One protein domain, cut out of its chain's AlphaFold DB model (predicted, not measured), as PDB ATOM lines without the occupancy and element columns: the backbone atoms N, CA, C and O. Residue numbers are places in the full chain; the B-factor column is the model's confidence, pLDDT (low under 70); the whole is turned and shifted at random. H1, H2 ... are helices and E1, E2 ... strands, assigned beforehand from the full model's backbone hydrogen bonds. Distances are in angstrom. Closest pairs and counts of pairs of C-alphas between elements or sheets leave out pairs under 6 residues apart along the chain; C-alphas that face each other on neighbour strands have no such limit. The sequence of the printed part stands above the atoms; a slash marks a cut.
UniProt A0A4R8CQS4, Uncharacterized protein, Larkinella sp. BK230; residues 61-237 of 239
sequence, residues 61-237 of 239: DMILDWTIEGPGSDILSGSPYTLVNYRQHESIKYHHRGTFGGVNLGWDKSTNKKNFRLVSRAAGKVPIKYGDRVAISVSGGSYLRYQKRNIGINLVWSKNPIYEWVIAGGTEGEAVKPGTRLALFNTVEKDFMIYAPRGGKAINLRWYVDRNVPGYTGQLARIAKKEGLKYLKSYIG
ATOM      1  N   ASP A  61      32.120  33.825 -39.780       77.69
ATOM      2  CA  ASP A  61      31.583  33.986 -38.425       77.69
ATOM      3  C   ASP A  61      32.231  35.126 -37.642       77.69
ATOM      4  O   ASP A  61      31.645  35.647 -36.682       77.69
ATOM      5  N   MET A  62      33.439  35.537 -38.025       81.62
ATOM      6  CA  MET A  62      34.134  36.626 -37.367       81.62
ATOM      7  C   MET A  62      33.529  37.998 -37.681       81.62
ATOM      8  O   MET A  62      33.577  38.868 -36.808       81.62
ATOM      9  N   ILE A  63      32.964  38.186 -38.880       88.12
ATOM     10  CA  ILE A  63      32.385  39.466 -39.326       88.12
ATOM     11  C   ILE A  63      30.862  39.533 -39.142       88.12
ATOM     12  O   ILE A  63      30.323  40.628 -38.968       88.12
ATOM     13  N   LEU A  64      30.179  38.383 -39.113       93.56
ATOM     14  CA  LEU A  64      28.742  38.251 -38.837       93.56
ATOM     15  C   LEU A  64      28.447  38.349 -37.332       93.56
ATOM     16  O   LEU A  64      28.044  37.377 -36.683       93.56
ATOM     17  N   ASP A  65      28.721  39.525 -36.771       95.19
ATOM     18  CA  ASP A  65      28.782  39.778 -35.328       95.19
ATOM     19  C   ASP A  65      27.564  40.552 -34.793       95.19
ATOM     20  O   ASP A  65      27.508  40.934 -33.624       95.19
ATOM     21  N   TRP A  66      26.570  40.807 -35.640       98.12
ATOM     22  CA  TRP A  66      25.420  41.637 -35.304       98.12
ATOM     23  C   TRP A  66      24.111  40.945 -35.645       98.12
ATOM     24  O   TRP A  66      24.035  40.236 -36.642       98.12
ATOM     25  N   THR A  67      23.072  41.217 -34.866       98.19
ATOM     26  CA  THR A  67      21.673  40.987 -35.233       98.19
ATOM     27  C   THR A  67      20.893  42.286 -35.044       98.19
ATOM     28  O   THR A  67      21.271  43.157 -34.250       98.19
ATOM     29  N   ILE A  68      19.815  42.461 -35.806       98.25
ATOM     30  CA  ILE A  68      18.874  43.566 -35.604       98.25
ATOM     31  C   ILE A  68      17.567  42.973 -35.092       98.25
ATOM     32  O   ILE A  68      16.883  42.253 -35.810       98.25
ATOM     33  N   GLU A  69      17.215  43.298 -33.853       98.19
ATOM     34  CA  GLU A  69      16.018  42.798 -33.185       98.19
ATOM     35  C   GLU A  69      14.864  43.796 -33.291       98.19
ATOM     36  O   GLU A  69      15.027  45.009 -33.104       98.19
ATOM     37  N   GLY A  70      13.663  43.280 -33.537       96.31
ATOM     38  CA  GLY A  70      12.430  44.055 -33.545       96.31
ATOM     39  C   GLY A  70      11.286  43.329 -34.252       96.31
ATOM     40  O   GLY A  70      11.446  42.193 -34.685       96.31
ATOM     41  N   PRO A  71      10.108  43.966 -34.332       94.56
ATOM     42  CA  PRO A  71       8.930  43.354 -34.929       94.56
ATOM     43  C   PRO A  71       8.969  43.384 -36.463       94.56
ATOM     44  O   PRO A  71       9.660  44.209 -37.065       94.56
ATOM     45  N   GLY A  72       8.108  42.565 -37.069       95.19
ATOM     46  CA  GLY A  72       7.836  42.564 -38.506       95.19
ATOM     47  C   GLY A  72       8.583  41.476 -39.273       95.19
ATOM     48  O   GLY A  72       9.378  40.730 -38.711       95.19
ATOM     49  N   SER A  73       8.288  41.382 -40.568       96.56
ATOM     50  CA  SER A  73       8.938  40.436 -41.475       96.56
ATOM     51  C   SER A  73      10.231  40.978 -42.072       96.56
ATOM     52  O   SER A  73      11.078  40.176 -42.426       96.56
ATOM     53  N   ASP A  74      10.388  42.303 -42.176       98.12
ATOM     54  CA  ASP A  74      11.543  42.968 -42.788       98.12
ATOM     55  C   ASP A  74      12.021  44.149 -41.932       98.12
ATOM     56  O   ASP A  74      11.243  44.792 -41.217       98.12
ATOM     57  N   ILE A  75      13.308  44.479 -42.046       98.25
ATOM     58  CA  ILE A  75      13.871  45.717 -41.509       98.25
ATOM     59  C   ILE A  75      13.484  46.874 -42.428       98.25
ATOM     60  O   ILE A  75      13.897  46.931 -43.581       98.25
ATOM     61  N   LEU A  76      12.705  47.824 -41.919       98.44
ATOM     62  CA  LEU A  76      12.206  48.970 -42.672       98.44
ATOM     63  C   LEU A  76      13.013  50.233 -42.360       98.44
ATOM     64  O   LEU A  76      13.293  50.545 -41.200       98.44
ATOM     65  N   SER A  77      13.319  51.007 -43.398       98.50
ATOM     66  CA  SER A  77      13.974  52.310 -43.294       98.50
ATOM     67  C   SER A  77      13.241  53.231 -42.312       98.50
ATOM     68  O   SER A  77      12.022  53.405 -42.369       98.50
ATOM     69  N   GLY A  78      13.995  53.821 -41.386       97.88
ATOM     70  CA  GLY A  78      13.514  54.769 -40.384       97.88
ATOM     71  C   GLY A  78      12.751  54.150 -39.210       97.88
ATOM     72  O   GLY A  78      12.487  54.866 -38.240       97.88
ATOM     73  N   SER A  79      12.421  52.857 -39.241       98.19
ATOM     74  CA  SER A  79      11.749  52.177 -38.128       98.19
ATOM     75  C   SER A  79      12.715  51.907 -36.961       98.19
ATOM     76  O   SER A  79      13.915  51.733 -37.181       98.19
ATOM     77  N   PRO A  80      12.225  51.919 -35.705       98.00
ATOM     78  CA  PRO A  80      13.052  51.669 -34.529       98.00
ATOM     79  C   PRO A  80      13.250  50.169 -34.263       98.00
ATOM     80  O   PRO A  80      12.287  49.417 -34.130       98.00
ATOM     81  N   TYR A  81      14.508  49.776 -34.103       98.44
ATOM     82  CA  TYR A  81      14.988  48.423 -33.817       98.44
ATOM     83  C   TYR A  81      16.042  48.449 -32.703       98.44
ATOM     84  O   TYR A  81      16.381  49.511 -32.172       98.44
ATOM     85  N   THR A  82      16.584  47.289 -32.353       98.56
ATOM     86  CA  THR A  82      17.734  47.159 -31.455       98.56
ATOM     87  C   THR A  82      18.880  46.492 -32.203       98.56
ATOM     88  O   THR A  82      18.702  45.403 -32.730       98.56
ATOM     89  N   LEU A  83      20.056  47.120 -32.249       98.44
ATOM     90  CA  LEU A  83      21.262  46.468 -32.763       98.44
ATOM     91  C   LEU A  83      21.927  45.700 -31.621       98.44
ATOM     92  O   LEU A  83      22.408  46.318 -30.667       98.44
ATOM     93  N   VAL A  84      21.943  44.378 -31.727       98.50
ATOM     94  CA  VAL A  84      22.492  43.466 -30.723       98.50
ATOM     95  C   VAL A  84      23.778  42.865 -31.262       98.50
ATOM     96  O   VAL A  84      23.858  42.473 -32.424       98.50
ATOM     97  N   ASN A  85      24.815  42.817 -30.435       97.81
ATOM     98  CA  ASN A  85      25.988  42.034 -30.778       97.81
ATOM     99  C   ASN A  85      25.709  40.551 -30.516       97.81
ATOM    100  O   ASN A  85      25.329  40.174 -29.406       97.81
ATOM    101  N   TYR A  86      25.945  39.720 -31.528       95.75
ATOM    102  CA  TYR A  86      25.613  38.299 -31.506       95.75
ATOM    103  C   TYR A  86      26.366  37.533 -30.408       95.75
ATOM    104  O   TYR A  86      25.776  36.693 -29.739       95.75
ATOM    105  N   ARG A  87      27.653  37.839 -30.186       91.38
ATOM    106  CA  ARG A  87      28.502  37.079 -29.251       91.38
ATOM    107  C   ARG A  87      28.274  37.408 -27.783       91.38
ATOM    108  O   ARG A  87      28.374  36.520 -26.946       91.38
ATOM    109  N   GLN A  88      28.057  38.680 -27.456       94.56
ATOM    110  CA  GLN A  88      27.954  39.117 -26.059       94.56
ATOM    111  C   GLN A  88      26.501  39.308 -25.594       94.56
ATOM    112  O   GLN A  88      26.275  39.534 -24.410       94.56
ATOM    113  N   HIS A  89      25.530  39.230 -26.510       96.62
ATOM    114  CA  HIS A  89      24.100  39.413 -26.236       96.62
ATOM    115  C   HIS A  89      23.749  40.764 -25.581       96.62
ATOM    116  O   HIS A  89      22.763  40.881 -24.855       96.62
ATOM    117  N   GLU A  90      24.532  41.805 -25.864       97.31
ATOM    118  CA  GLU A  90      24.266  43.181 -25.434       97.31
ATOM    119  C   GLU A  90      23.969  44.068 -26.647       97.31
ATOM    120  O   GLU A  90      24.490  43.861 -27.748       97.31
ATOM    121  N   SER A  91      23.126  45.080 -26.447       97.94
ATOM    122  CA  SER A  91      22.782  46.055 -27.474       97.94
ATOM    123  C   SER A  91      23.634  47.314 -27.409       97.94
ATOM    124  O   SER A  91      24.115  47.735 -26.352       97.94
ATOM    125  N   ILE A  92      23.797  47.949 -28.567       97.06
ATOM    126  CA  ILE A  92      24.415  49.268 -28.661       97.06
ATOM    127  C   ILE A  92      23.430  50.330 -28.176       97.06
ATOM    128  O   ILE A  92      22.291  50.417 -28.639       97.06
ATOM    129  N   LYS A  93      23.898  51.222 -27.303       97.12
ATOM    130  CA  LYS A  93      23.184  52.447 -26.930       97.12
ATOM    131  C   LYS A  93      24.077  53.670 -26.942       97.12
ATOM    132  O   LYS A  93      25.300  53.571 -26.850       97.12
ATOM    133  N   TYR A  94      23.444  54.837 -26.966       96.62
ATOM    134  CA  TYR A  94      24.115  56.052 -26.543       96.62
ATOM    135  C   TYR A  94      24.503  55.941 -25.062       96.62
ATOM    136  O   TYR A  94      23.703  55.532 -24.217       96.62
ATOM    137  N   HIS A  95      25.739  56.310 -24.748       93.75
ATOM    138  CA  HIS A  95      26.236  56.372 -23.383       93.75
ATOM    139  C   HIS A  95      27.188  57.557 -23.258       93.75
ATOM    140  O   HIS A  95      28.248  57.582 -23.884       93.75
ATOM    141  N   HIS A  96      26.794  58.550 -22.465       90.06
ATOM    142  CA  HIS A  96      27.615  59.724 -22.207       90.06
ATOM    143  C   HIS A  96      28.848  59.329 -21.378       90.06
ATOM    144  O   HIS A  96      28.702  58.881 -20.245       90.06
ATOM    145  N   ARG A  97      30.056  59.486 -21.940       78.12
ATOM    146  CA  ARG A  97      31.331  59.105 -21.293       78.12
ATOM    147  C   ARG A  97      32.210  60.302 -20.880       78.12
ATOM    148  O   ARG A  97      33.385  60.118 -20.568       78.12
ATOM    149  N   GLY A  98      31.668  61.521 -20.868       77.94
ATOM    150  CA  GLY A  98      32.434  62.736 -20.556       77.94
ATOM    151  C   GLY A  98      33.469  63.103 -21.633       77.94
ATOM    152  O   GLY A  98      33.267  62.842 -22.817       77.94
ATOM    153  N   THR A  99      34.580  63.731 -21.231       70.06
ATOM    154  CA  THR A  99      35.583  64.349 -22.129       70.06
ATOM    155  C   THR A  99      36.660  63.398 -22.660       70.06
ATOM    156  O   THR A  99      37.469  63.807 -23.491       70.06
ATOM    157  N   PHE A 100      36.674  62.125 -22.249       63.31
ATOM    158  CA  PHE A 100      37.781  61.179 -22.492       63.31
ATOM    159  C   PHE A 100      37.945  60.680 -23.945       63.31
ATOM    160  O   PHE A 100      38.668  59.717 -24.202       63.31
ATOM    161  N   GLY A 101      37.336  61.356 -24.921       66.44
ATOM    162  CA  GLY A 101      37.446  61.014 -26.335       66.44
ATOM    163  C   GLY A 101      36.701  59.726 -26.714       66.44
ATOM    164  O   GLY A 101      36.236  58.956 -25.881       66.44
ATOM    165  N   GLY A 102      36.553  59.502 -28.018       80.06
ATOM    166  CA  GLY A 102      35.754  58.409 -28.579       80.06
ATOM    167  C   GLY A 102      34.314  58.804 -28.915       80.06
ATOM    168  O   GLY A 102      33.911  59.966 -28.798       80.06
ATOM    169  N   VAL A 103      33.563  57.844 -29.449       89.81
ATOM    170  CA  VAL A 103      32.124  57.981 -29.694       89.81
ATOM    171  C   VAL A 103      31.371  57.603 -28.415       89.81
ATOM    172  O   VAL A 103      31.738  56.634 -27.751       89.81
ATOM    173  N   ASN A 104      30.324  58.358 -28.065       94.12
ATOM    174  CA  ASN A 104      29.473  58.114 -26.888       94.12
ATOM    175  C   ASN A 104      28.551  56.901 -27.100       94.12
ATOM    176  O   ASN A 104      27.327  57.023 -27.096       94.12
ATOM    177  N   LEU A 105      29.144  55.731 -27.327       95.12
ATOM    178  CA  LEU A 105      28.461  54.447 -27.396       95.12
ATOM    179  C   LEU A 105      28.746  53.637 -26.133       95.12
ATOM    180  O   LEU A 105      29.824  53.719 -25.539       95.12
ATOM    181  N   GLY A 106      27.795  52.811 -25.726       95.31
ATOM    182  CA  GLY A 106      27.967  51.830 -24.665       95.31
ATOM    183  C   GLY A 106      27.125  50.592 -24.900       95.31
ATOM    184  O   GLY A 106      26.306  50.559 -25.817       95.31
ATOM    185  N   TRP A 107      27.360  49.598 -24.054       96.38
ATOM    186  CA  TRP A 107      26.616  48.352 -24.055       96.38
ATOM    187  C   TRP A 107      25.433  48.423 -23.102       96.38
ATOM    188  O   TRP A 107      25.467  49.118 -22.079       96.38
ATOM    189  N   ASP A 108      24.371  47.720 -23.456       96.94
ATOM    190  CA  ASP A 108      23.196  47.542 -22.627       96.94
ATOM    191  C   ASP A 108      22.739  46.088 -22.667       96.94
ATOM    192  O   ASP A 108      22.610  45.506 -23.740       96.94
ATOM    193  N   LYS A 109      22.445  45.514 -21.501       97.25
ATOM    194  CA  LYS A 109      22.005  44.118 -21.388       97.25
ATOM    195  C   LYS A 109      20.628  43.861 -22.000       97.25
ATOM    196  O   LYS A 109      20.264  42.717 -22.234       97.25
ATOM    197  N   SER A 110      19.827  44.902 -22.224       96.81
ATOM    198  CA  SER A 110      18.525  44.748 -22.868       96.81
ATOM    199  C   SER A 110      18.673  44.655 -24.384       96.81
ATOM    200  O   SER A 110      19.277  45.522 -25.011       96.81
ATOM    201  N   THR A 111      18.029  43.656 -24.980       95.12
ATOM    202  CA  THR A 111      17.978  43.416 -26.432       95.12
ATOM    203  C   THR A 111      16.715  43.979 -27.104       95.12
ATOM    204  O   THR A 111      16.507  43.789 -28.296       95.12
ATOM    205  N   ASN A 112      15.883  44.736 -26.374       95.00
ATOM    206  CA  ASN A 112      14.616  45.309 -26.863       95.00
ATOM    207  C   ASN A 112      14.523  46.825 -26.595       95.00
ATOM    208  O   ASN A 112      13.530  47.341 -26.087       95.00
ATOM    209  N   LYS A 113      15.596  47.561 -26.889       94.00
ATOM    210  CA  LYS A 113      15.683  49.008 -26.632       94.00
ATOM    211  C   LYS A 113      14.965  49.859 -27.667       94.00
ATOM    212  O   LYS A 113      14.587  50.984 -27.348       94.00
ATOM    213  N   LYS A 114      14.820  49.366 -28.902       97.19
ATOM    214  CA  LYS A 114      14.220  50.123 -30.017       97.19
ATOM    215  C   LYS A 114      14.887  51.499 -30.220       97.19
ATOM    216  O   LYS A 114      14.244  52.489 -30.562       97.19
ATOM    217  N   ASN A 115      16.194  51.571 -29.963       97.94
ATOM    218  CA  ASN A 115      17.012  52.785 -29.956       97.94
ATOM    219  C   ASN A 115      17.929  52.905 -31.182       97.94
ATOM    220  O   ASN A 115      18.771  53.798 -31.229       97.94
ATOM    221  N   PHE A 116      17.798  52.003 -32.147       98.25
ATOM    222  CA  PHE A 116      18.614  51.922 -33.347       98.25
ATOM    223  C   PHE A 116      17.730  52.053 -34.586       98.25
ATOM    224  O   PHE A 116      16.613  51.540 -34.608       98.25
ATOM    225  N   ARG A 117      18.201  52.749 -35.622       98.44
ATOM    226  CA  ARG A 117      17.499  52.854 -36.909       98.44
ATOM    227  C   ARG A 117      18.494  52.753 -38.054       98.44
ATOM    228  O   ARG A 117      19.547  53.391 -38.011       98.44
ATOM    229  N   LEU A 118      18.107  52.030 -39.097       98.44
ATOM    230  CA  LEU A 118      18.720  52.140 -40.416       98.44
ATOM    231  C   LEU A 118      17.892  53.104 -41.252       98.44
ATOM    232  O   LEU A 118      16.666  53.024 -41.251       98.44
ATOM    233  N   VAL A 119      18.545  54.022 -41.950       98.44
ATOM    234  CA  VAL A 119      17.880  55.003 -42.811       98.44
ATOM    235  C   VAL A 119      18.422  54.853 -44.224       98.44
ATOM    236  O   VAL A 119      19.615  55.043 -44.456       98.44
ATOM    237  N   SER A 120      17.542  54.507 -45.160       97.81
ATOM    238  CA  SER A 120      17.837  54.483 -46.594       97.81
ATOM    239  C   SER A 120      17.849  55.899 -47.177       97.81
ATOM    240  O   SER A 120      17.303  56.839 -46.595       97.81
ATOM    241  N   ARG A 121      18.494  56.065 -48.337       96.44
ATOM    242  CA  ARG A 121      18.355  57.283 -49.153       96.44
ATOM    243  C   ARG A 121      16.971  57.391 -49.785       96.44
ATOM    244  O   ARG A 121      16.518  58.498 -50.056       96.44
ATOM    245  N   ALA A 122      16.329  56.253 -50.041       95.62
ATOM    246  CA  ALA A 122      14.966  56.225 -50.538       95.62
ATOM    247  C   ALA A 122      14.009  56.776 -49.472       95.62
ATOM    248  O   ALA A 122      14.150  56.494 -48.279       95.62
ATOM    249  N   ALA A 123      13.037  57.569 -49.915       90.81
ATOM    250  CA  ALA A 123      12.023  58.130 -49.037       90.81
ATOM    251  C   ALA A 123      11.046  57.047 -48.548       90.81
ATOM    252  O   ALA A 123      10.741  56.090 -49.258       90.81
ATOM    253  N   GLY A 124      10.511  57.236 -47.340       94.12
ATOM    254  CA  GLY A 124       9.479  56.372 -46.765       94.12
ATOM    255  C   GLY A 124      10.001  55.113 -46.062       94.12
ATOM    256  O   GLY A 124      11.197  54.933 -45.828       94.12
ATOM    257  N   LYS A 125       9.056  54.246 -45.676       95.94
ATOM    258  CA  LYS A 125       9.306  52.984 -44.961       95.94
ATOM    259  C   LYS A 125       9.530  51.836 -45.946       95.94
ATOM    260  O   LYS A 125       8.700  50.942 -46.064       95.94
ATOM    261  N   VAL A 126      10.637  51.891 -46.676       97.69
ATOM    262  CA  VAL A 126      11.033  50.820 -47.603       97.69
ATOM    263  C   VAL A 126      11.857  49.744 -46.886       97.69
ATOM    264  O   VAL A 126      12.591  50.092 -45.954       97.69
ATOM    265  N   PRO A 127      11.778  48.463 -47.291       98.38
ATOM    266  CA  PRO A 127      12.681  47.430 -46.790       98.38
ATOM    267  C   PRO A 127      14.146  47.786 -47.056       98.38
ATOM    268  O   PRO A 127      14.493  48.203 -48.160       98.38
ATOM    269  N   ILE A 128      14.991  47.620 -46.042       98.31
ATOM    270  CA  ILE A 128      16.446  47.655 -46.177       98.31
ATOM    271  C   ILE A 128      16.893  46.320 -46.756       98.31
ATOM    272  O   ILE A 128      16.490  45.266 -46.262       98.31
ATOM    273  N   LYS A 129      17.740  46.370 -47.777       98.19
ATOM    274  CA  LYS A 129      18.284  45.191 -48.442       98.19
ATOM    275  C   LYS A 129      19.769  45.022 -48.151       98.19
ATOM    276  O   LYS A 129      20.472  45.991 -47.854       98.19
ATOM    277  N   TYR A 130      20.268  43.794 -48.249       96.56
ATOM    278  CA  TYR A 130      21.711  43.564 -48.248       96.56
ATOM    279  C   TYR A 130      22.354  44.285 -49.439       96.56
ATOM    280  O   TYR A 130      21.808  44.293 -50.543       96.56
ATOM    281  N   GLY A 131      23.502  44.920 -49.202       94.00
ATOM    282  CA  GLY A 131      24.186  45.775 -50.180       94.00
ATOM    283  C   GLY A 131      23.755  47.249 -50.166       94.00
ATOM    284  O   GLY A 131      24.502  48.100 -50.661       94.00
ATOM    285  N   ASP A 132      22.623  47.595 -49.539       95.88
ATOM    286  CA  ASP A 132      22.167  48.986 -49.465       95.88
ATOM    287  C   ASP A 132      23.137  49.867 -48.673       95.88
ATOM    288  O   ASP A 132      23.612  49.506 -47.593       95.88
ATOM    289  N   ARG A 133      23.352  51.094 -49.170       97.69
ATOM    290  CA  ARG A 133      24.002  52.152 -48.391       97.69
ATOM    291  C   ARG A 133      22.995  52.836 -47.479       97.69
ATOM    292  O   ARG A 133      22.105  53.551 -47.943       97.69
ATOM    293  N   VAL A 134      23.200  52.689 -46.179       98.62
ATOM    294  CA  VAL A 134      22.328  53.216 -45.130       98.62
ATOM    295  C   VAL A 134      23.073  54.190 -44.223       98.62
ATOM    296  O   VAL A 134      24.299  54.154 -44.089       98.62
ATOM    297  N   ALA A 135      22.320  55.081 -43.588       98.69
ATOM    298  CA  ALA A 135      22.777  55.815 -42.422       98.69
ATOM    299  C   ALA A 135      22.336  55.074 -41.156       98.69
ATOM    300  O   ALA A 135      21.194  54.623 -41.056       98.69
ATOM    301  N   ILE A 136      23.237  54.968 -40.181       98.69
ATOM    302  CA  ILE A 136      22.948  54.356 -38.884       98.69
ATOM    303  C   ILE A 136      22.635  55.458 -37.880       98.69
ATOM    304  O   ILE A 136      23.476  56.323 -37.647       98.69
ATOM    305  N   SER A 137      21.459  55.408 -37.260       98.50
ATOM    306  CA  SER A 137      21.048  56.328 -36.198       98.50
ATOM    307  C   SER A 137      20.909  55.604 -34.863       98.50
ATOM    308  O   SER A 137      20.327  54.522 -34.799       98.50
ATOM    309  N   VAL A 138      21.371  56.242 -33.784       98.38
ATOM    310  CA  VAL A 138      21.218  55.752 -32.404       98.38
ATOM    311  C   VAL A 138      20.553  56.831 -31.547       98.38
ATOM    312  O   VAL A 138      21.052  57.954 -31.463       98.38
ATOM    313  N   SER A 139      19.437  56.500 -30.894       97.94
ATOM    314  CA  SER A 139      18.694  57.416 -30.019       97.94
ATOM    315  C   SER A 139      19.582  57.962 -28.895       97.94
ATOM    316  O   SER A 139      20.327  57.212 -28.264       97.94
ATOM    317  N   GLY A 140      19.495  59.271 -28.643       95.12
ATOM    318  CA  GLY A 140      20.358  60.004 -27.701       95.12
ATOM    319  C   GLY A 140      21.676  60.502 -28.309       95.12
ATOM    320  O   GLY A 140      22.296  61.406 -27.757       95.12
ATOM    321  N   GLY A 141      22.084  59.949 -29.454       91.00
ATOM    322  CA  GLY A 141      23.148  60.482 -30.296       91.00
ATOM    323  C   GLY A 141      22.563  61.193 -31.514       91.00
ATOM    324  O   GLY A 141      21.781  62.132 -31.400       91.00
ATOM    325  N   SER A 142      22.963  60.736 -32.695       96.62
ATOM    326  CA  SER A 142      22.378  61.103 -33.986       96.62
ATOM    327  C   SER A 142      22.826  60.033 -34.989       96.62
ATOM    328  O   SER A 142      22.657  58.846 -34.701       96.62
ATOM    329  N   TYR A 143      23.470  60.403 -36.096       98.56
ATOM    330  CA  TYR A 143      23.989  59.450 -37.074       98.56
ATOM    331  C   TYR A 143      25.452  59.091 -36.824       98.56
ATOM    332  O   TYR A 143      26.282  59.972 -36.589       98.56
ATOM    333  N   LEU A 144      25.784  57.803 -36.894       98.19
ATOM    334  CA  LEU A 144      27.166  57.340 -36.833       98.19
ATOM    335  C   LEU A 144      27.885  57.644 -38.145       98.19
ATOM    336  O   LEU A 144      27.433  57.256 -39.223       98.19
ATOM    337  N   ARG A 145      29.034  58.304 -38.021       97.94
ATOM    338  CA  ARG A 145      29.932  58.652 -39.119       97.94
ATOM    339  C   ARG A 145      31.361  58.257 -38.775       97.94
ATOM    340  O   ARG A 145      31.813  58.440 -37.645       97.94
ATOM    341  N   TYR A 146      32.096  57.826 -39.780       97.62
ATOM    342  CA  TYR A 146      33.516  57.609 -39.754       97.62
ATOM    343  C   TYR A 146      34.246  58.940 -39.632       97.62
ATOM    344  O   TYR A 146      34.059  59.888 -40.405       97.62
ATOM    345  N   GLN A 147      35.150  58.996 -38.668       95.56
ATOM    346  CA  GLN A 147      36.144  60.047 -38.602       95.56
ATOM    347  C   GLN A 147      37.419  59.466 -38.027       95.56
ATOM    348  O   GLN A 147      37.411  58.860 -36.954       95.56
ATOM    349  N   LYS A 148      38.530  59.701 -38.725       92.69
ATOM    350  CA  LYS A 148      39.853  59.340 -38.232       92.69
ATOM    351  C   LYS A 148      40.107  60.005 -36.875       92.69
ATOM    352  O   LYS A 148      39.856  61.193 -36.687       92.69
ATOM    353  N   ARG A 149      40.591  59.209 -35.925       86.31
ATOM    354  CA  ARG A 149      40.871  59.569 -34.529       86.31
ATOM    355  C   ARG A 149      42.060  58.747 -34.046       86.31
ATOM    356  O   ARG A 149      42.281  57.647 -34.544       86.31
ATOM    357  N   ASN A 150      42.777  59.266 -33.056       83.25
ATOM    358  CA  ASN A 150      43.959  58.603 -32.496       83.25
ATOM    359  C   ASN A 150      43.622  57.653 -31.333       83.25
ATOM    360  O   ASN A 150      44.463  56.860 -30.932       83.25
ATOM    361  N   ILE A 151      42.407  57.742 -30.777       81.00
ATOM    362  CA  ILE A 151      41.964  56.972 -29.609       81.00
ATOM    363  C   ILE A 151      40.553  56.437 -29.869       81.00
ATOM    364  O   ILE A 151      39.698  57.151 -30.402       81.00
ATOM    365  N   GLY A 152      40.301  55.197 -29.445       85.94
ATOM    366  CA  GLY A 152      39.001  54.542 -29.583       85.94
ATOM    367  C   GLY A 152      38.765  53.989 -30.986       85.94
ATOM    368  O   GLY A 152      39.712  53.671 -31.704       85.94
ATOM    369  N   ILE A 153      37.502  53.749 -31.334       91.38
ATOM    370  CA  ILE A 153      37.093  53.432 -32.708       91.38
ATOM    371  C   ILE A 153      36.900  54.745 -33.478       91.38
ATOM    372  O   ILE A 153      36.523  55.763 -32.888       91.38
ATOM    373  N   ASN A 154      37.168  54.739 -34.785       94.25
ATOM    374  CA  ASN A 154      37.117  55.920 -35.655       94.25
ATOM    375  C   ASN A 154      35.684  56.355 -35.990       94.25
ATOM    376  O   ASN A 154      35.288  56.379 -37.151       94.25
ATOM    377  N   LEU A 155      34.908  56.700 -34.964       95.75
ATOM    378  CA  LEU A 155      33.516  57.114 -35.081       95.75
ATOM    379  C   LEU A 155      33.257  58.450 -34.381       95.75
ATOM    380  O   LEU A 155      33.876  58.796 -33.363       95.75
ATOM    381  N   VAL A 156      32.302  59.189 -34.934       95.75
ATOM    382  CA  VAL A 156      31.726  60.427 -34.404       95.75
ATOM    383  C   VAL A 156      30.236  60.500 -34.722       95.75
ATOM    384  O   VAL A 156      29.722  59.751 -35.552       95.75
ATOM    385  N   TRP A 157      29.553  61.440 -34.074       96.81
ATOM    386  CA  TRP A 157      28.173  61.783 -34.388       96.81
ATOM    387  C   TRP A 157      28.112  62.825 -35.506       96.81
ATOM    388  O   TRP A 157      28.850  63.810 -35.495       96.81
ATOM    389  N   SER A 158      27.205  62.619 -36.451       97.62
ATOM    390  CA  SER A 158      26.797  63.592 -37.460       97.62
ATOM    391  C   SER A 158      25.355  64.006 -37.202       97.62
ATOM    392  O   SER A 158      24.527  63.141 -36.940       97.62
ATOM    393  N   LYS A 159      25.051  65.306 -37.318       97.62
ATOM    394  CA  LYS A 159      23.673  65.830 -37.224       97.62
ATOM    395  C   LYS A 159      22.800  65.406 -38.412       97.62
ATOM    396  O   LYS A 159      21.591  65.286 -38.266       97.62
ATOM    397  N   ASN A 160      23.426  65.182 -39.565       98.19
ATOM    398  CA  ASN A 160      22.770  64.784 -40.808       98.19
ATOM    399  C   ASN A 160      23.030  63.299 -41.098       98.19
ATOM    400  O   ASN A 160      24.100  62.801 -40.723       98.19
ATOM    401  N   PRO A 161      22.116  62.601 -41.795       98.31
ATOM    402  CA  PRO A 161      22.326  61.212 -42.193       98.31
ATOM    403  C   PRO A 161      23.551  61.055 -43.095       98.31
ATOM    404  O   PRO A 161      23.687  61.751 -44.101       98.31
ATOM    405  N   ILE A 162      24.430  60.110 -42.747       98.38
ATOM    406  CA  ILE A 162      25.625  59.768 -43.528       98.38
ATOM    407  C   ILE A 162      25.506  58.329 -44.025       98.38
ATOM    408  O   ILE A 162      25.573  57.377 -43.251       98.38
ATOM    409  N   TYR A 163      25.321  58.187 -45.336       98.44
ATOM    410  CA  TYR A 163      25.056  56.916 -46.017       98.44
ATOM    411  C   TYR A 163      26.344  56.187 -46.401       98.44
ATOM    412  O   TYR A 163      26.633  55.985 -47.583       98.44
ATOM    413  N   GLU A 164      27.152  55.868 -45.399       98.25
ATOM    414  CA  GLU A 164      28.450  55.210 -45.575       98.25
ATOM    415  C   GLU A 164      28.479  53.774 -45.045       98.25
ATOM    416  O   GLU A 164      29.511  53.119 -45.163       98.25
ATOM    417  N   TRP A 165      27.373  53.284 -44.489       98.62
ATOM    418  CA  TRP A 165      27.268  51.929 -43.962       98.62
ATOM    419  C   TRP A 165      26.594  51.012 -44.970       98.62
ATOM    420  O   TRP A 165      25.651  51.428 -45.634       98.62
ATOM    421  N   VAL A 166      27.057  49.772 -45.067       98.12
ATOM    422  CA  VAL A 166      26.446  48.711 -45.871       98.12
ATOM    423  C   VAL A 166      26.131  47.532 -44.965       98.12
ATOM    424  O   VAL A 166      26.954  47.144 -44.133       98.12
ATOM    425  N   ILE A 167      24.932  46.976 -45.135       96.69
ATOM    426  CA  ILE A 167      24.512  45.745 -44.467       96.69
ATOM    427  C   ILE A 167      24.923  44.561 -45.342       96.69
ATOM    428  O   ILE A 167      24.544  44.494 -46.510       96.69
ATOM    429  N   ALA A 168      25.711  43.647 -44.784       94.75
ATOM    430  CA  ALA A 168      26.239  42.469 -45.470       94.75
ATOM    431  C   ALA A 168      25.912  41.183 -44.691       94.75
ATOM    432  O   ALA A 168      25.407  41.253 -43.571       94.75
ATOM    433  N   GLY A 169      26.217  40.018 -45.272       89.69
ATOM    434  CA  GLY A 169      25.946  38.706 -44.665       89.69
ATOM    435  C   GLY A 169      24.742  37.950 -45.234       89.69
ATOM    436  O   GLY A 169      24.403  36.894 -44.717       89.69
ATOM    437  N   GLY A 170      24.129  38.465 -46.298       92.88
ATOM    438  CA  GLY A 170      23.088  37.791 -47.073       92.88
ATOM    439  C   GLY A 170      23.232  38.092 -48.565       92.88
ATOM    440  O   GLY A 170      24.208  38.719 -48.983       92.88
ATOM    441  N   THR A 171      22.260  37.654 -49.362       93.56
ATOM    442  CA  THR A 171      22.249  37.855 -50.818       93.56
ATOM    443  C   THR A 171      21.972  39.320 -51.161       93.56
ATOM    444  O   THR A 171      20.991  39.888 -50.681       93.56
ATOM    445  N   GLU A 172      22.802  39.950 -51.999       92.69
ATOM    446  CA  GLU A 172      22.605  41.351 -52.415       92.69
ATOM    447  C   GLU A 172      21.200  41.571 -53.005       92.69
ATOM    448  O   GLU A 172      20.712  40.787 -53.818       92.69
ATOM    449  N   GLY A 173      20.529  42.640 -52.571       94.50
ATOM    450  CA  GLY A 173      19.169  42.980 -53.000       94.50
ATOM    451  C   GLY A 173      18.044  42.252 -52.253       94.50
ATOM    452  O   GLY A 173      16.885  42.668 -52.365       94.50
ATOM    453  N   GLU A 174      18.352  41.228 -51.456       97.50
ATOM    454  CA  GLU A 174      17.386  40.571 -50.575       97.50
ATOM    455  C   GLU A 174      17.089  41.440 -49.345       97.50
ATOM    456  O   GLU A 174      17.978  42.102 -48.805       97.50
ATOM    457  N   ALA A 175      15.828  41.453 -48.900       98.31
ATOM    458  CA  ALA A 175      15.415  42.197 -47.716       98.31
ATOM    459  C   ALA A 175      16.043  41.611 -46.441       98.31
ATOM    460  O   ALA A 175      15.993  40.407 -46.198       98.31
ATOM    461  N   VAL A 176      16.588  42.483 -45.595       98.06
ATOM    462  CA  VAL A 176      17.143  42.097 -44.297       98.06
ATOM    463  C   VAL A 176      15.995  41.755 -43.349       98.06
ATOM    464  O   VAL A 176      15.051  42.535 -43.194       98.06
ATOM    465  N   LYS A 177      16.092  40.605 -42.683       98.31
ATOM    466  CA  LYS A 177      15.099  40.107 -41.727       98.31
ATOM    467  C   LYS A 177      15.527  40.437 -40.286       98.31
ATOM    468  O   LYS A 177      16.723  40.451 -39.997       98.31
ATOM    469  N   PRO A 178      14.595  40.696 -39.352       98.25
ATOM    470  CA  PRO A 178      14.936  40.732 -37.933       98.25
ATOM    471  C   PRO A 178      15.550  39.408 -37.449       98.25
ATOM    472  O   PRO A 178      15.194  38.339 -37.940       98.25
ATOM    473  N   GLY A 179      16.469  39.479 -36.485       97.56
ATOM    474  CA  GLY A 179      17.100  38.314 -35.848       97.56
ATOM    475  C   GLY A 179      18.167  37.590 -36.681       97.56
ATOM    476  O   GLY A 179      18.879  36.738 -36.151       97.56
ATOM    477  N   THR A 180      18.345  37.924 -37.965       96.88
ATOM    478  CA  THR A 180      19.414  37.325 -38.778       96.88
ATOM    479  C   THR A 180      20.770  37.935 -38.452       96.88
ATOM    480  O   THR A 180      20.889  39.145 -38.231       96.88
ATOM    481  N   ARG A 181      21.812  37.095 -38.465       97.00
ATOM    482  CA  ARG A 181      23.199  37.550 -38.338       97.00
ATOM    483  C   ARG A 181      23.598  38.363 -39.565       97.00
ATOM    484  O   ARG A 181      23.293  37.983 -40.689       97.00
ATOM    485  N   LEU A 182      24.300  39.463 -39.338       97.12
ATOM    486  CA  LEU A 182      24.769  40.364 -40.382       97.12
ATOM    487  C   LEU A 182      26.115  40.987 -40.020       97.12
ATOM    488  O   LEU A 182      26.541  40.989 -38.860       97.12
ATOM    489  N   ALA A 183      26.768  41.559 -41.027       96.56
ATOM    490  CA  ALA A 183      27.960  42.378 -40.870       96.56
ATOM    491  C   ALA A 183      27.646  43.853 -41.168       96.56
ATOM    492  O   ALA A 183      26.844  44.175 -42.047       96.56
ATOM    493  N   LEU A 184      28.311  44.756 -40.443       97.50
ATOM    494  CA  LEU A 184      28.212  46.202 -40.644       97.50
ATOM    495  C   LEU A 184      29.495  46.715 -41.291       97.50
ATOM    496  O   LEU A 184      30.512  46.894 -40.619       97.50
ATOM    497  N   PHE A 185      29.444  46.958 -42.595       96.69
ATOM    498  CA  PHE A 185      30.578  47.450 -43.364       96.69
ATOM    499  C   PHE A 185      30.561  48.976 -43.464       96.69
ATOM    500  O   PHE A 185      29.538  49.559 -43.812       96.69
ATOM    501  N   ASN A 186      31.689  49.638 -43.209       98.00
ATOM    502  CA  ASN A 186      31.840  51.070 -43.443       98.00
ATOM    503  C   ASN A 186      32.610  51.317 -44.748       98.00
ATOM    504  O   ASN A 186      33.776  50.953 -44.880       98.00
ATOM    505  N   THR A 187      31.972  51.979 -45.708       96.25
ATOM    506  CA  THR A 187      32.516  52.235 -47.052       96.25
ATOM    507  C   THR A 187      33.663  53.247 -47.082       96.25
ATOM    508  O   THR A 187      34.456  53.225 -48.026       96.25
ATOM    509  N   VAL A 188      33.775  54.117 -46.072       96.25
ATOM    510  CA  VAL A 188      34.855  55.110 -45.966       96.25
ATOM    511  C   VAL A 188      36.095  54.483 -45.335       96.25
ATOM    512  O   VAL A 188      37.179  54.582 -45.911       96.25
ATOM    513  N   GLU A 189      35.944  53.792 -44.199       95.19
ATOM    514  CA  GLU A 189      37.054  53.040 -43.586       95.19
ATOM    515  C   GLU A 189      37.502  51.871 -44.469       95.19
ATOM    516  O   GLU A 189      38.694  51.553 -44.520       95.19
ATOM    517  N   LYS A 190      36.551  51.301 -45.218       94.56
ATOM    518  CA  LYS A 190      36.674  50.050 -45.965       94.56
ATOM    519  C   LYS A 190      36.978  48.893 -45.023       94.56
ATOM    520  O   LYS A 190      37.941  48.165 -45.233       94.56
ATOM    521  N   ASP A 191      36.161  48.755 -43.982       93.88
ATOM    522  CA  ASP A 191      36.255  47.631 -43.055       93.88
ATOM    523  C   ASP A 191      34.922  47.333 -42.351       93.88
ATOM    524  O   ASP A 191      33.995  48.150 -42.358       93.88
ATOM    525  N   PHE A 192      34.828  46.155 -41.739       94.62
ATOM    526  CA  PHE A 192      33.695  45.742 -40.918       94.62
ATOM    527  C   PHE A 192      33.867  46.210 -39.478       94.62
ATOM    528  O   PHE A 192      34.927  46.045 -38.872       94.62
ATOM    529  N   MET A 193      32.809  46.771 -38.902       96.62
ATOM    530  CA  MET A 193      32.745  47.015 -37.468       96.62
ATOM    531  C   MET A 193      32.388  45.708 -36.761       96.62
ATOM    532  O   MET A 193      31.374  45.094 -37.083       96.62
ATOM    533  N   ILE A 194      33.185  45.308 -35.776       95.62
ATOM    534  CA  ILE A 194      32.974  44.093 -34.981       95.62
ATOM    535  C   ILE A 194      33.058  44.397 -33.486       95.62
ATOM    536  O   ILE A 194      33.643  45.407 -33.067       95.62
ATOM    537  N   TYR A 195      32.532  43.487 -32.672       94.00
ATOM    538  CA  TYR A 195      32.915  43.399 -31.278       94.00
ATOM    539  C   TYR A 195      34.307  42.789 -31.162       94.00
ATOM    540  O   TYR A 195      34.608  41.716 -31.688       94.00
ATOM    541  N   ALA A 196      35.160  43.473 -30.411       91.25
ATOM    542  CA  ALA A 196      36.435  42.930 -29.992       91.25
ATOM    543  C   ALA A 196      36.851  43.602 -28.680       91.25
ATOM    544  O   ALA A 196      36.866  44.840 -28.617       91.25
ATOM    545  N   PRO A 197      37.222  42.823 -27.646       87.38
ATOM    546  CA  PRO A 197      37.681  43.373 -26.381       87.38
ATOM    547  C   PRO A 197      38.802  44.399 -26.570       87.38
ATOM    548  O   PRO A 197      39.729  44.242 -27.380       87.38
ATOM    549  N   ARG A 198      38.720  45.490 -25.811       81.62
ATOM    550  CA  ARG A 198      39.768  46.505 -25.723       81.62
ATOM    551  C   ARG A 198      40.117  46.721 -24.263       81.62
ATOM    552  O   ARG A 198      39.250  46.693 -23.400       81.62
ATOM    553  N   GLY A 199      41.395  46.970 -24.000       78.06
ATOM    554  CA  GLY A 199      41.798  47.506 -22.706       78.06
ATOM    555  C   GLY A 199      41.256  48.929 -22.526       78.06
ATOM    556  O   GLY A 199      41.213  49.708 -23.483       78.06
ATOM    557  N   GLY A 200      40.873  49.275 -21.297       78.69
ATOM    558  CA  GLY A 200      40.510  50.639 -20.902       78.69
ATOM    559  C   GLY A 200      39.013  50.967 -20.956       78.69
ATOM    560  O   GLY A 200      38.155  50.094 -20.970       78.69
ATOM    561  N   LYS A 201      38.698  52.270 -20.943       76.31
ATOM    562  CA  LYS A 201      37.329  52.810 -20.811       76.31
ATOM    563  C   LYS A 201      36.595  53.020 -22.145       76.31
ATOM    564  O   LYS A 201      35.548  53.663 -22.159       76.31
ATOM    565  N   ALA A 202      37.134  52.554 -23.271       83.69
ATOM    566  CA  ALA A 202      36.474  52.672 -24.574       83.69
ATOM    567  C   ALA A 202      35.371  51.611 -24.735       83.69
ATOM    568  O   ALA A 202      35.331  50.629 -23.999       83.69
ATOM    569  N   ILE A 203      34.456  51.794 -25.691       90.81
ATOM    570  CA  ILE A 203      33.571  50.693 -26.090       90.81
ATOM    571  C   ILE A 203      34.397  49.595 -26.783       90.81
ATOM    572  O   ILE A 203      35.335  49.901 -27.525       90.81
ATOM    573  N   ASN A 204      34.037  48.331 -26.555       92.44
ATOM    574  CA  ASN A 204      34.677  47.149 -27.144       92.44
ATOM    575  C   ASN A 204      34.297  46.964 -28.624       92.44
ATOM    576  O   ASN A 204      33.742  45.944 -29.016       92.44
ATOM    577  N   LEU A 205      34.571  47.984 -29.438       93.69
ATOM    578  CA  LEU A 205      34.405  47.955 -30.887       93.69
ATOM    579  C   LEU A 205      35.744  48.172 -31.576       93.69
ATOM    580  O   LEU A 205      36.553  49.018 -31.160       93.69
ATOM    581  N   ARG A 206      35.944  47.432 -32.663       93.19
ATOM    582  CA  ARG A 206      37.094  47.566 -33.552       93.19
ATOM    583  C   ARG A 206      36.663  47.444 -35.004       93.19
ATOM    584  O   ARG A 206      35.598  46.911 -35.309       93.19
ATOM    585  N   TRP A 207      37.536  47.918 -35.874       94.19
ATOM    586  CA  TRP A 207      37.548  47.501 -37.263       94.19
ATOM    587  C   TRP A 207      38.108  46.078 -37.332       94.19
ATOM    588  O   TRP A 207      39.014  45.735 -36.565       94.19
ATOM    589  N   TYR A 208      37.539  45.223 -38.177       90.88
ATOM    590  CA  TYR A 208      37.906  43.810 -38.270       90.88
ATOM    591  C   TYR A 208      39.402  43.608 -38.531       90.88
ATOM    592  O   TYR A 208      40.016  42.669 -38.015       90.88
ATOM    593  N   VAL A 209      40.024  44.519 -39.269       87.31
ATOM    594  CA  VAL A 209      41.454  44.506 -39.542       87.31
ATOM    595  C   VAL A 209      42.320  44.712 -38.297       87.31
ATOM    596  O   VAL A 209      43.420  44.173 -38.201       87.31
ATOM    597  N   ASP A 210      41.781  45.400 -37.293       86.19
ATOM    598  CA  ASP A 210      42.446  45.698 -36.025       86.19
ATOM    599  C   ASP A 210      42.166  44.647 -34.934       86.19
ATOM    600  O   ASP A 210      42.557  44.827 -33.770       86.19
ATOM    601  N   ARG A 211      41.462  43.553 -35.268       84.50
ATOM    602  CA  ARG A 211      40.967  42.565 -34.291       84.50
ATOM    603  C   ARG A 211      42.073  41.933 -33.445       84.50
ATOM    604  O   ARG A 211      41.895  41.768 -32.245       84.50
ATOM    605  N   ASN A 212      43.227  41.670 -34.056       77.31
ATOM    606  CA  ASN A 212      44.347  40.975 -33.422       77.31
ATOM    607  C   ASN A 212      45.425  41.916 -32.875       77.31
ATOM    608  O   ASN A 212      46.433  41.436 -32.379       77.31
ATOM    609  N   VAL A 213      45.255  43.242 -32.966       67.75
ATOM    610  CA  VAL A 213      46.277  44.197 -32.510       67.75
ATOM    611  C   VAL A 213      46.214  44.324 -30.978       67.75
ATOM    612  O   VAL A 213      45.250  44.909 -30.461       67.75
ATOM    613  N   PRO A 214      47.203  43.824 -30.212       63.06
ATOM    614  CA  PRO A 214      47.227  44.003 -28.764       63.06
ATOM    615  C   PRO A 214      47.479  45.482 -28.439       63.06
ATOM    616  O   PRO A 214      48.270  46.134 -29.112       63.06
ATOM    617  N   GLY A 215      46.803  46.039 -27.430       59.56
ATOM    618  CA  GLY A 215      47.198  47.321 -26.814       59.56
ATOM    619  C   GLY A 215      47.193  48.604 -27.672       59.56
ATOM    620  O   GLY A 215      47.492  49.657 -27.131       59.56
ATOM    621  N   TYR A 216      46.826  48.556 -28.957       47.28
ATOM    622  CA  TYR A 216      46.661  49.695 -29.879       47.28
ATOM    623  C   TYR A 216      47.778  50.767 -29.824       47.28
ATOM    624  O   TYR A 216      47.551  51.905 -29.420       47.28
ATOM    625  N   THR A 217      48.973  50.439 -30.328       44.09
ATOM    626  CA  THR A 217      49.928  51.431 -30.860       44.09
ATOM    627  C   THR A 217      49.925  51.328 -32.394       44.09
ATOM    628  O   THR A 217      50.048  50.248 -32.968       44.09
ATOM    629  N   GLY A 218      49.671  52.445 -33.084       46.66
ATOM    630  CA  GLY A 218      49.151  52.513 -34.464       46.66
ATOM    631  C   GLY A 218      50.019  51.982 -35.621       46.66
ATOM    632  O   GLY A 218      49.721  52.293 -36.772       46.66
ATOM    633  N   GLN A 219      51.073  51.203 -35.368       46.19
ATOM    634  CA  GLN A 219      52.011  50.750 -36.402       46.19
ATOM    635  C   GLN A 219      51.633  49.385 -37.015       46.19
ATOM    636  O   GLN A 219      51.794  49.196 -38.219       46.19
ATOM    637  N   LEU A 220      51.039  48.467 -36.236       42.94
ATOM    638  CA  LEU A 220      50.659  47.120 -36.706       42.94
ATOM    639  C   LEU A 220      49.361  47.088 -37.542       42.94
ATOM    640  O   LEU A 220      49.202  46.219 -38.398       42.94
ATOM    641  N   ALA A 221      48.478  48.081 -37.386       50.06
ATOM    642  CA  ALA A 221      47.236  48.213 -38.163       50.06
ATOM    643  C   ALA A 221      47.477  48.387 -39.682       50.06
ATOM    644  O   ALA A 221      46.647  48.014 -40.512       50.06
ATOM    645  N   ARG A 222      48.646  48.918 -40.082       51.66
ATOM    646  CA  ARG A 222      48.983  49.172 -41.497       51.66
ATOM    647  C   ARG A 222      49.166  47.902 -42.330       51.66
ATOM    648  O   ARG A 222      48.876  47.942 -43.522       51.66
ATOM    649  N   ILE A 223      49.649  46.809 -41.736       50.22
ATOM    650  CA  ILE A 223      49.928  45.558 -42.463       50.22
ATOM    651  C   ILE A 223      48.633  44.765 -42.664       50.22
ATOM    652  O   ILE A 223      48.340  44.346 -43.781       50.22
ATOM    653  N   ALA A 224      47.799  44.666 -41.626       51.03
ATOM    654  CA  ALA A 224      46.509  43.988 -41.709       51.03
ATOM    655  C   ALA A 224      45.572  44.641 -42.757       51.03
ATOM    656  O   ALA A 224      44.845  43.939 -43.465       51.03
ATOM    657  N   LYS A 225      45.648  45.974 -42.934       55.16
ATOM    658  CA  LYS A 225      44.847  46.739 -43.914       55.16
ATOM    659  C   LYS A 225      45.059  46.306 -45.362       55.16
ATOM    660  O   LYS A 225      44.126  46.390 -46.155       55.16
ATOM    661  N   LYS A 226      46.248  45.816 -45.721       55.44
ATOM    662  CA  LYS A 226      46.555  45.404 -47.099       55.44
ATOM    663  C   LYS A 226      45.852  44.096 -47.488       55.44
ATOM    664  O   LYS A 226      45.302  44.024 -48.583       55.44
ATOM    665  N   GLU A 227      45.808  43.117 -46.584       54.75
ATOM    666  CA  GLU A 227      45.176  41.811 -46.837       54.75
ATOM    667  C   GLU A 227      43.643  41.884 -46.744       54.75
ATOM    668  O   GLU A 227      42.944  41.369 -47.617       54.75
ATOM    669  N   GLY A 228      43.100  42.638 -45.777       55.78
ATOM    670  CA  GLY A 228      41.651  42.872 -45.678       55.78
ATOM    671  C   GLY A 228      41.061  43.563 -46.917       55.78
ATOM    672  O   GLY A 228      39.972  43.214 -47.373       55.78
ATOM    673  N   LEU A 229      41.808  44.489 -47.535       57.84
ATOM    674  CA  LEU A 229      41.381  45.174 -48.761       57.84
ATOM    675  C   LEU A 229      41.296  44.254 -49.990       57.84
ATOM    676  O   LEU A 229      40.531  44.555 -50.906       57.84
ATOM    677  N   LYS A 230      42.074  43.166 -50.048       59.06
ATOM    678  CA  LYS A 230      42.036  42.206 -51.164       59.06
ATOM    679  C   LYS A 230      40.743  41.388 -51.137       59.06
ATOM    680  O   LYS A 230      40.115  41.223 -52.175       59.06
ATOM    681  N   TYR A 231      40.311  40.972 -49.950       57.78
ATOM    682  CA  TYR A 231      39.058  40.243 -49.749       57.78
ATOM    683  C   TYR A 231      37.823  41.141 -49.897       57.78
ATOM    684  O   TYR A 231      36.821  40.764 -50.496       57.78
ATOM    685  N   LEU A 232      37.910  42.398 -49.458       56.72
ATOM    686  CA  LEU A 232      36.855  43.374 -49.726       56.72
ATOM    687  C   LEU A 232      36.586  43.571 -51.215       56.72
ATOM    688  O   LEU A 232      35.444  43.784 -51.609       56.72
ATOM    689  N   LYS A 233      37.619  43.459 -52.052       60.09
ATOM    690  CA  LYS A 233      37.455  43.478 -53.505       60.09
ATOM    691  C   LYS A 233      36.806  42.207 -54.056       60.09
ATOM    692  O   LYS A 233      36.159  42.331 -55.077       60.09
ATOM    693  N   SER A 234      36.914  41.033 -53.431       59.53
ATOM    694  CA  SER A 234      36.155  39.850 -53.880       59.53
ATOM    695  C   SER A 234      34.707  39.876 -53.393       59.53
ATOM    696  O   SER A 234      33.811  39.511 -54.143       59.53
ATOM    697  N   TYR A 235      34.460  40.377 -52.177       55.47
ATOM    698  CA  TYR A 235      33.109  40.498 -51.619       55.47
ATOM    699  C   TYR A 235      32.296  41.634 -52.269       55.47
ATOM    700  O   TYR A 235      31.091  41.516 -52.435       55.47
ATOM    701  N   ILE A 236      32.949  42.740 -52.656       55.69
ATOM    702  CA  ILE A 236      32.301  43.901 -53.304       55.69
ATOM    703  C   ILE A 236      32.480  43.893 -54.834       55.69
ATOM    704  O   ILE A 236      31.709  44.539 -55.542       55.69
ATOM    705  N   GLY A 237      33.521  43.233 -55.347       44.81
ATOM    706  CA  GLY A 237      33.982  43.335 -56.738       44.81
ATOM    707  C   GLY A 237      33.834  42.073 -57.584       44.81
ATOM    708  O   GLY A 237      34.383  42.054 -58.677       44.81
TER     709      GLY A 237
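Overview. This is residues 61 to 237 of the 239 residues of an uncharacterized protein of Larkinella sp. BK230 (UniProt A0A4R8CQS4). With little regular structure, a strongly twisted, branched sheet of eight antiparallel strands and hairpin E3 and E4 make a crossed sandwich, partly face to face; H1 grazes the sheet. The 177 printed residues, under half in named elements, hold strands E1 to E12, then H1: mixed class. It is compact, radius of gyration of the C-alphas 15.4 A, spanning 43 by 40 by 30 A.

Arrangement. Find hairpin E1 and E2, residues 66 to 69 and 82 to 85: N 67 and O 84, 2.9 A apart, are within hydrogen-bond range. Hairpins E3 and E4, E5 and E6, E7 and E8 follow within residues 91 to 158. Within residues 165 to 207, E9 to E12 form a meander, each strand antiparallel to the one before. In H1, residues 221 to 237, 9 of 13 O i to N i+4 pairs are within range.

Along the chain. E1 begins at C-alpha 66, (25.420, 41.637, -35.304); H1 ends at C-alpha 237, (33.982, 43.335, -56.738).

Size, cuts and confidence. Residues 100 to 101 and 213 to 237 have pLDDT under 70.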